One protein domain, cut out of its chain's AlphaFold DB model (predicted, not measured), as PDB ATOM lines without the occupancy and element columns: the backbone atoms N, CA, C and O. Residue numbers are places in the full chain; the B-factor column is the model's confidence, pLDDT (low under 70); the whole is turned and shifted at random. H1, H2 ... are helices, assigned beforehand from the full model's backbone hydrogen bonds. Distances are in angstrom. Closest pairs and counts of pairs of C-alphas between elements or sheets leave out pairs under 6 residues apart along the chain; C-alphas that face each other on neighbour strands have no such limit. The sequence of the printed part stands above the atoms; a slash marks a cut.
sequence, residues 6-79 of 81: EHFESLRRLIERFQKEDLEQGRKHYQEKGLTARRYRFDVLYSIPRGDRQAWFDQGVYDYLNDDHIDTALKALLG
ATOM      1  N   GLU A   6     217.825 270.986 271.809       96.88
ATOM      2  CA  GLU A   6     217.419 271.683 270.586       96.88
ATOM      3  C   GLU A   6     218.237 272.956 270.310       96.88
ATOM      4  O   GLU A   6     218.617 273.220 269.167       96.88
ATOM      5  N   HIS A   7     218.580 273.716 271.355       97.69
ATOM      6  CA  HIS A   7     219.402 274.919 271.224       97.69
ATOM      7  C   HIS A   7     220.864 274.558 270.955       97.69
ATOM      8  O   HIS A   7     221.517 275.230 270.155       97.69
ATOM      9  N   PHE A   8     221.364 273.481 271.570       98.12
ATOM     10  CA  PHE A   8     222.709 272.975 271.309       98.12
ATOM     11  C   PHE A   8     222.860 272.471 269.870       98.12
ATOM     12  O   PHE A   8     223.794 272.870 269.181       98.12
ATOM     13  N   GLU A   9     221.924 271.656 269.383       98.06
ATOM     14  CA  GLU A   9     221.941 271.148 268.007       98.06
ATOM     15  C   GLU A   9     221.796 272.280 266.980       98.06
ATOM     16  O   GLU A   9     222.462 272.277 265.945       98.06
ATOM     17  N   SER A  10     220.985 273.298 267.279       97.62
ATOM     18  CA  SER A  10     220.879 274.489 266.428       97.62
ATOM     19  C   SER A  10     222.194 275.278 266.380       97.62
ATOM     20  O   SER A  10     222.637 275.654 265.296       97.62
ATOM     21  N   LEU A  11     222.860 275.469 267.526       98.31
ATOM     22  CA  LEU A  11     224.181 276.104 267.593       98.31
ATOM     23  C   LEU A  11     225.229 275.292 266.825       98.31
ATOM     24  O   LEU A  11     226.001 275.849 266.048       98.31
ATOM     25  N   ARG A  12     225.229 273.970 267.004       98.31
ATOM     26  CA  ARG A  12     226.122 273.045 266.306       98.31
ATOM     27  C   ARG A  12     226.013 273.201 264.793       98.31
ATOM     28  O   ARG A  12     227.032 273.387 264.139       98.31
ATOM     29  N   ARG A  13     224.793 273.229 264.251       98.25
ATOM     30  CA  ARG A  13     224.555 273.428 262.812       98.25
ATOM     31  C   ARG A  13     225.064 274.768 262.290       98.25
ATOM     32  O   ARG A  13     225.409 274.854 261.118       98.25
ATOM     33  N   LEU A  14     225.084 275.819 263.114       98.12
ATOM     34  CA  LEU A  14     225.689 277.097 262.729       98.12
ATOM     35  C   LEU A  14     227.218 276.991 262.662       98.12
ATOM     36  O   LEU A  14     227.819 277.499 261.720       98.12
ATOM     37  N   ILE A  15     227.833 276.306 263.628       97.94
ATOM     38  CA  ILE A  15     229.289 276.120 263.709       97.94
ATOM     39  C   ILE A  15     229.809 275.143 262.640       97.94
ATOM     40  O   ILE A  15     230.885 275.349 262.090       97.94
ATOM     41  N   GLU A  16     229.045 274.116 262.273       97.06
ATOM     42  CA  GLU A  16     229.419 273.148 261.226       97.06
ATOM     43  C   GLU A  16     229.475 273.758 259.811       97.06
ATOM     44  O   GLU A  16     229.919 273.100 258.875       97.06
ATOM     45  N   ARG A  17     229.060 275.022 259.636       96.56
ATOM     46  CA  ARG A  17     229.201 275.758 258.367       96.56
ATOM     47  C   ARG A  17     230.626 276.242 258.107       96.56
ATOM     48  O   ARG A  17     230.953 276.560 256.966       96.56
ATOM     49  N   PHE A  18     231.447 276.351 259.150       97.31
ATOM     50  CA  PHE A  18     232.845 276.733 259.003       97.31
ATOM     51  C   PHE A  18     233.661 275.545 258.495       97.31
ATOM     52  O   PHE A  18     233.449 274.409 258.922       97.31
ATOM     53  N   GLN A  19     234.631 275.811 257.618       97.38
ATOM     54  CA  GLN A  19     235.622 274.799 257.270       97.38
ATOM     55  C   GLN A  19     236.488 274.508 258.494       97.38
ATOM     56  O   GLN A  19     236.853 275.408 259.258       97.38
ATOM     57  N   LYS A  20     236.823 273.234 258.694       95.19
ATOM     58  CA  LYS A  20     237.606 272.803 259.855       95.19
ATOM     59  C   LYS A  20     238.978 273.479 259.871       95.19
ATOM     60  O   LYS A  20     239.452 273.891 260.928       95.19
ATOM     61  N   GLU A  21     239.579 273.638 258.699       96.38
ATOM     62  CA  GLU A  21     240.883 274.258 258.493       96.38
ATOM     63  C   GLU A  21     240.883 275.731 258.924       96.38
ATOM     64  O   GLU A  21     241.854 276.185 259.529       96.38
ATOM     65  N   ASP A  22     239.790 276.462 258.684       96.62
ATOM     66  CA  ASP A  22     239.652 277.863 259.098       96.62
ATOM     67  C   ASP A  22     239.577 277.982 260.626       96.62
ATOM     68  O   ASP A  22     240.216 278.850 261.226       96.62
ATOM     69  N   LEU A  23     238.848 277.069 261.281       97.06
ATOM     70  CA  LEU A  23     238.769 277.016 262.743       97.06
ATOM     71  C   LEU A  23     240.128 276.661 263.371       97.06
ATOM     72  O   LEU A  23     240.515 277.205 264.408       97.06
ATOM     73  N   GLU A  24     240.884 275.752 262.760       96.44
ATOM     74  CA  GLU A  24     242.224 275.397 263.233       96.44
ATOM     75  C   GLU A  24     243.225 276.542 263.047       96.44
ATOM     76  O   GLU A  24     244.018 276.820 263.952       96.44
ATOM     77  N   GLN A  25     243.179 277.239 261.910       96.75
ATOM     78  CA  GLN A  25     244.018 278.412 261.656       96.75
ATOM     79  C   GLN A  25     243.680 279.564 262.606       96.75
ATOM     80  O   GLN A  25     244.581 280.134 263.223       96.75
ATOM     81  N   GLY A  26     242.391 279.861 262.794       96.88
ATOM     82  CA  GLY A  26     241.932 280.871 263.743       96.88
ATOM     83  C   GLY A  26     242.385 280.559 265.169       96.88
ATOM     84  O   GLY A  26     242.905 281.436 265.859       96.88
ATOM     85  N   ARG A  27     242.294 279.293 265.592       97.06
ATOM     86  CA  ARG A  27     242.820 278.847 266.887       97.06
ATOM     87  C   ARG A  27     244.313 279.153 267.038       97.06
ATOM     88  O   ARG A  27     244.698 279.772 268.029       97.06
ATOM     89  N   LYS A  28     245.138 278.736 266.072       97.19
ATOM     90  CA  LYS A  28     246.595 278.965 266.099       97.19
ATOM     91  C   LYS A  28     246.921 280.454 266.179       97.19
ATOM     92  O   LYS A  28     247.720 280.856 267.017       97.19
ATOM     93  N   HIS A  29     246.226 281.274 265.389       97.56
ATOM     94  CA  HIS A  29     246.395 282.724 265.418       97.56
ATOM     95  C   HIS A  29     246.159 283.309 266.819       97.56
ATOM     96  O   HIS A  29     246.947 284.122 267.297       97.56
ATOM     97  N   TYR A  30     245.098 282.882 267.509       97.75
ATOM     98  CA  TYR A  30     244.803 283.380 268.854       97.75
ATOM     99  C   TYR A  30     245.851 282.920 269.873       97.75
ATOM    100  O   TYR A  30     246.257 283.721 270.715       97.75
ATOM    101  N   GLN A  31     246.333 281.677 269.766       96.62
ATOM    102  CA  GLN A  31     247.417 281.157 270.608       96.62
ATOM    103  C   GLN A  31     248.710 281.967 270.434       96.62
ATOM    104  O   GLN A  31     249.295 282.404 271.422       96.62
ATOM    105  N   GLU A  32     249.118 282.240 269.194       97.75
ATOM    106  CA  GLU A  32     250.318 283.031 268.875       97.75
ATOM    107  C   GLU A  32     250.232 284.476 269.386       97.75
ATOM    108  O   GLU A  32     251.244 285.083 269.735       97.75
ATOM    109  N   LYS A  33     249.020 285.036 269.453       97.62
ATOM    110  CA  LYS A  33     248.763 286.387 269.971       97.62
ATOM    111  C   LYS A  33     248.556 286.440 271.488       97.62
ATOM    112  O   LYS A  33     248.342 287.529 272.014       97.62
ATOM    113  N   GLY A  34     248.598 285.304 272.189       97.00
ATOM    114  CA  GLY A  34     248.323 285.236 273.629       97.00
ATOM    115  C   GLY A  34     246.866 285.553 273.996       97.00
ATOM    116  O   GLY A  34     246.587 285.957 275.125       97.00
ATOM    117  N   LEU A  35     245.930 285.402 273.053       97.31
ATOM    118  CA  LEU A  35     244.497 285.577 273.290       97.31
ATOM    119  C   LEU A  35     243.891 284.305 273.889       97.31
ATOM    120  O   LEU A  35     244.350 283.188 273.655       97.31
ATOM    121  N   THR A  36     242.818 284.465 274.662       97.06
ATOM    122  CA  THR A  36     242.217 283.338 275.385       97.06
ATOM    123  C   THR A  36     241.348 282.463 274.482       97.06
ATOM    124  O   THR A  36     240.678 282.944 273.565       97.06
ATOM    125  N   ALA A  37     241.257 281.172 274.813       97.56
ATOM    126  CA  ALA A  37     240.359 280.245 274.128       97.56
ATOM    127  C   ALA A  37     238.884 280.659 274.232       97.56
ATOM    128  O   ALA A  37     238.127 280.489 273.278       97.56
ATOM    129  N   ARG A  38     238.475 281.250 275.367       97.88
ATOM    130  CA  ARG A  38     237.125 281.816 275.530       97.88
ATOM    131  C   ARG A  38     236.878 282.916 274.508       97.88
ATOM    132  O   ARG A  38     235.852 282.894 273.837       97.88
ATOM    133  N   ARG A  39     237.828 283.843 274.347       98.00
ATOM    134  CA  ARG A  39     237.705 284.930 273.375       98.00
ATOM    135  C   ARG A  39     237.534 284.389 271.954       98.00
ATOM    136  O   ARG A  39     236.565 284.754 271.301       98.00
ATOM    137  N   TYR A  40     238.382 283.443 271.545       98.31
ATOM    138  CA  TYR A  40     238.270 282.773 270.245       98.31
ATOM    139  C   TYR A  40     236.880 282.163 270.010       98.31
ATOM    140  O   TYR A  40     236.264 282.399 268.975       98.31
ATOM    141  N   ARG A  41     236.351 281.408 270.981       98.44
ATOM    142  CA  ARG A  41     235.036 280.763 270.857       98.44
ATOM    143  C   ARG A  41     233.905 281.766 270.642       98.44
ATOM    144  O   ARG A  41     233.043 281.537 269.797       98.44
ATOM    145  N   PHE A  42     233.919 282.877 271.376       98.44
ATOM    146  CA  PHE A  42     232.938 283.940 271.175       98.44
ATOM    147  C   PHE A  42     233.152 284.676 269.854       98.44
ATOM    148  O   PHE A  42     232.172 284.963 269.180       98.44
ATOM    149  N   ASP A  43     234.388 284.924 269.423       98.31
ATOM    150  CA  ASP A  43     234.628 285.561 268.126       98.31
ATOM    151  C   ASP A  43     234.156 284.671 266.957       98.31
ATOM    152  O   ASP A  43     233.578 285.189 266.004       98.31
ATOM    153  N   VAL A  44     234.269 283.337 267.058       98.38
ATOM    154  CA  VAL A  44     233.649 282.396 266.099       98.38
ATOM    155  C   VAL A  44     232.119 282.479 266.135       98.38
ATOM    156  O   VAL A  44     231.480 282.550 265.090       98.38
ATOM    157  N   LEU A  45     231.499 282.515 267.321       98.38
ATOM    158  CA  LEU A  45     230.047 282.712 267.430       98.38
ATOM    159  C   LEU A  45     229.614 284.042 266.789       98.38
ATOM    160  O   LEU A  45     228.569 284.124 266.143       98.38
ATOM    161  N   TYR A  46     230.405 285.097 266.973       98.25
ATOM    162  CA  TYR A  46     230.084 286.435 266.493       98.25
ATOM    163  C   TYR A  46     230.440 286.673 265.020       98.25
ATOM    164  O   TYR A  46     229.896 287.621 264.450       98.25
ATOM    165  N   SER A  47     231.263 285.822 264.399       97.94
ATOM    166  CA  SER A  47     231.549 285.857 262.959       97.94
ATOM    167  C   SER A  47     230.440 285.235 262.104       97.94
ATOM    168  O   SER A  47     230.359 285.522 260.909       97.94
ATOM    169  N   ILE A  48     229.545 284.439 262.704       98.06
ATOM    170  CA  ILE A  48     228.311 283.971 262.055       98.06
ATOM    171  C   ILE A  48     227.491 285.192 261.599       98.06
ATOM    172  O   ILE A  48     227.337 286.140 262.384       98.06
ATOM    173  N   PRO A  49     226.917 285.181 260.374       98.12
ATOM    174  CA  PRO A  49     226.055 286.258 259.900       98.12
ATOM    175  C   PRO A  49     225.017 286.656 260.948       98.12
ATOM    176  O   PRO A  49     224.324 285.808 261.513       98.12
ATOM    177  N   ARG A  50     224.896 287.965 261.207       97.69
ATOM    178  CA  ARG A  50     224.065 288.490 262.304       97.69
ATOM    179  C   ARG A  50     222.638 287.939 262.277       97.69
ATOM    180  O   ARG A  50     222.115 287.659 263.345       97.69
ATOM    181  N   GLY A  51     222.030 287.797 261.096       98.19
ATOM    182  CA  GLY A  51     220.668 287.268 260.954       98.19
ATOM    183  C   GLY A  51     220.522 285.857 261.525       98.19
ATOM    184  O   GLY A  51     219.649 285.623 262.354       98.19
ATOM    185  N   ASP A  52     221.435 284.955 261.171       98.00
ATOM    186  CA  ASP A  52     221.423 283.570 261.649       98.00
ATOM    187  C   ASP A  52     221.725 283.479 263.147       98.00
ATOM    188  O   ASP A  52     221.052 282.767 263.892       98.00
ATOM    189  N   ARG A  53     222.724 284.240 263.609       97.44
ATOM    190  CA  ARG A  53     223.105 284.281 265.024       97.44
ATOM    191  C   ARG A  53     221.982 284.852 265.894       97.44
ATOM    192  O   ARG A  53     221.709 284.318 266.963       97.44
ATOM    193  N   GLN A  54     221.344 285.937 265.451       97.56
ATOM    194  CA  GLN A  54     220.243 286.565 266.181       97.56
ATOM    195  C   GLN A  54     219.030 285.640 266.234       97.56
ATOM    196  O   GLN A  54     218.493 285.438 267.315       97.56
ATOM    197  N   ALA A  55     218.682 284.986 265.122       97.94
ATOM    198  CA  ALA A  55     217.599 284.008 265.095       97.94
ATOM    199  C   ALA A  55     217.822 282.843 266.076       97.94
ATOM    200  O   ALA A  55     216.857 282.313 266.618       97.94
ATOM    201  N   TRP A  56     219.075 282.446 266.331       97.75
ATOM    202  CA  TRP A  56     219.392 281.478 267.384       97.75
ATOM    203  C   TRP A  56     219.202 282.054 268.792       97.75
ATOM    204  O   TRP A  56     218.588 281.400 269.630       97.75
ATOM    205  N   PHE A  57     219.669 283.279 269.057       97.12
ATOM    206  CA  PHE A  57     219.446 283.938 270.350       97.12
ATOM    207  C   PHE A  57     217.956 284.148 270.659       97.12
ATOM    208  O   PHE A  57     217.535 283.924 271.798       97.12
ATOM    209  N   ASP A  58     217.167 284.500 269.644       97.19
ATOM    210  CA  ASP A  58     215.728 284.772 269.731       97.19
ATOM    211  C   ASP A  58     214.889 283.520 270.054       97.19
ATOM    212  O   ASP A  58     213.703 283.633 270.350       97.19
ATOM    213  N   GLN A  59     215.492 282.322 270.095       95.62
ATOM    214  CA  GLN A  59     214.852 281.095 270.604       95.62
ATOM    215  C   GLN A  59     214.660 281.104 272.137       95.62
ATOM    216  O   GLN A  59     214.295 280.086 272.727       95.62
ATOM    217  N   GLY A  60     214.941 282.224 272.809       93.94
ATOM    218  CA  GLY A  60     214.883 282.342 274.268       93.94
ATOM    219  C   GLY A  60     216.111 281.749 274.960       93.94
ATOM    220  O   GLY A  60     216.041 281.300 276.104       93.94
ATOM    221  N   VAL A  61     217.264 281.704 274.277       94.81
ATOM    222  CA  VAL A  61     218.511 281.145 274.833       94.81
ATOM    223  C   VAL A  61     218.897 281.873 276.123       94.81
ATOM    224  O   VAL A  61     219.216 281.233 277.127       94.81
ATOM    225  N   TYR A  62     218.817 283.202 276.121       95.31
ATOM    226  CA  TYR A  62     219.165 284.031 277.276       95.31
ATOM    227  C   TYR A  62     218.094 284.080 278.375       95.31
ATOM    228  O   TYR A  62     218.381 284.574 279.461       95.31
ATOM    229  N   ASP A  63     216.914 283.491 278.165       96.44
ATOM    230  CA  ASP A  63     215.876 283.433 279.205       96.44
ATOM    231  C   ASP A  63     216.287 282.513 280.364       96.44
ATOM    232  O   ASP A  63     215.794 282.628 281.486       96.44
ATOM    233  N   TYR A  64     217.196 281.566 280.103       96.88
ATOM    234  CA  TYR A  64     217.631 280.575 281.089       96.88
ATOM    235  C   TYR A  64     219.138 280.270 281.069       96.88
ATOM    236  O   TYR A  64     219.623 279.547 281.958       96.88
ATOM    237  N   LEU A  65     219.881 280.811 280.098       97.19
ATOM    238  CA  LEU A  65     221.337 280.709 279.993       97.19
ATOM    239  C   LEU A  65     222.024 282.056 280.215       97.19
ATOM    240  O   LEU A  65     221.436 283.122 280.105       97.19
ATOM    241  N   ASN A  66     223.318 281.967 280.496       96.75
ATOM    242  CA  ASN A  66     224.245 283.090 280.517       96.75
ATOM    243  C   ASN A  66     225.476 282.716 279.676       96.75
ATOM    244  O   ASN A  66     225.584 281.584 279.187       96.75
ATOM    245  N   ASP A  67     226.422 283.640 279.557       97.38
ATOM    246  CA  ASP A  67     227.611 283.448 278.732       97.38
ATOM    247  C   ASP A  67     228.473 282.249 279.151       97.38
ATOM    248  O   ASP A  67     229.075 281.624 278.288       97.38
ATOM    249  N   ASP A  68     228.514 281.859 280.427       97.69
ATOM    250  CA  ASP A  68     229.288 280.682 280.858       97.69
ATOM    251  C   ASP A  68     228.658 279.369 280.375       97.69
ATOM    252  O   ASP A  68     229.356 278.425 279.984       97.69
ATOM    253  N   HIS A  69     227.323 279.304 280.342       97.81
ATOM    254  CA  HIS A  69     226.626 278.166 279.749       97.81
ATOM    255  C   HIS A  69     226.858 278.096 278.234       97.81
ATOM    256  O   HIS A  69     227.033 277.001 277.696       97.81
ATOM    257  N   ILE A  70     226.879 279.249 277.556       98.06
ATOM    258  CA  ILE A  70     227.162 279.337 276.118       98.06
ATOM    259  C   ILE A  70     228.622 278.955 275.845       98.06
ATOM    260  O   ILE A  70     228.873 278.126 274.975       98.06
ATOM    261  N   ASP A  71     229.578 279.456 276.632       98.12
ATOM    262  CA  ASP A  71     230.998 279.102 276.512       98.12
ATOM    263  C   ASP A  71     231.222 277.601 276.700       98.12
ATOM    264  O   ASP A  71     232.007 276.996 275.975       98.12
ATOM    265  N   THR A  72     230.491 276.973 277.624       98.00
ATOM    266  CA  THR A  72     230.536 275.518 277.820       98.00
ATOM    267  C   THR A  72     230.097 274.766 276.560       98.00
ATOM    268  O   THR A  72     230.759 273.805 276.162       98.00
ATOM    269  N   ALA A  73     229.017 275.204 275.907       97.88
ATOM    270  CA  ALA A  73     228.549 274.611 274.655       97.88
ATOM    271  C   ALA A  73     229.552 274.839 273.512       97.88
ATOM    272  O   ALA A  73     229.926 273.897 272.815       97.88
ATOM    273  N   LEU A  74     230.063 276.063 273.369       98.12
ATOM    274  CA  LEU A  74     231.082 276.387 272.372       98.12
ATOM    275  C   LEU A  74     232.373 275.596 272.604       98.12
ATOM    276  O   LEU A  74     233.001 275.161 271.646       98.12
ATOM    277  N   LYS A  75     232.774 275.368 273.858       97.69
ATOM    278  CA  LYS A  75     233.946 274.558 274.223       97.69
ATOM    279  C   LYS A  75     233.781 273.099 273.807       97.69
ATOM    280  O   LYS A  75     234.761 272.487 273.390       97.69
ATOM    281  N   ALA A  76     232.568 272.554 273.873       97.31
ATOM    282  CA  ALA A  76     232.288 271.209 273.376       97.31
ATOM    283  C   ALA A  76     232.425 271.111 271.845       97.31
ATOM    284  O   ALA A  76     232.876 270.085 271.344       97.31
ATOM    285  N   LEU A  77     232.080 272.175 271.110       97.19
ATOM    286  CA  LEU A  77     232.119 272.207 269.641       97.19
ATOM    287  C   LEU A  77     233.499 272.579 269.078       97.19
ATOM    288  O   LEU A  77     233.957 272.004 268.097       97.19
ATOM    289  N   LEU A  78     234.166 273.549 269.700       97.00
ATOM    290  CA  LEU A  78     235.398 274.173 269.208       97.00
ATOM    291  C   LEU A  78     236.642 273.730 269.983       97.00
ATOM    292  O   LEU A  78     237.752 274.129 269.627       97.00
ATOM    293  N   GLY A  79     236.475 272.919 271.026       93.19
ATOM    294  CA  GLY A  79     237.547 272.368 271.846       93.19
ATOM    295  C   GLY A  79     238.037 273.275 272.979       93.19
ATOM    296  O   GLY A  79     237.644 274.435 273.140       93.19
TER     297      GLY A  79
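This is residues 6 to 79 of the 81 residues of an uncharacterized protein of Pseudomonas oryzihabitans (UniProt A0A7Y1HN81). H3 and H5 cross about perpendicular in the middle; H1 and H4 lie side by side, opposite ways, at one end, and H2 packs on H3 at the other. The printed part has 74 residues with five named helices, H1 to H5, and no named strand: all helix, mostly crossed. It is compact, radius of gyration of the C-alphas 12.3 A, spanning 36 by 23 by 19 A.

Start at H1, residues 6 to 15; it touches H4, residues 50 to 57, at a shallow tilt of 23 degrees, closest C-alphas Leu 11 and Trp 56, 7.2 A. H1 only just touches H5, residues 67 to 78, with 3 pairs of C-alphas within 8 A, closest Arg 12 and Leu 77, 6.9 A. In H2, residues 20 to 32, look at 26 to 31, which alone touch H3, residues 37 to 47, closest C-alphas Tyr 30 and Tyr 40, 6.7 A. H3 touches H5 at 88 degrees, closest C-alphas Arg 41 and Leu 74, 6.1 A. In H1 to H5 every O i to N i+4 pair is within hydrogen-bond range.

Find C-alpha 6 at (217.419, 271.683, 270.586), where H1 begins; H2 runs 18.6 A, and H5 ends at C-alpha 78, (235.398, 274.173, 269.208).

The printed part has no cut, no link is long, and no printed residue is under 70 in pLDDT.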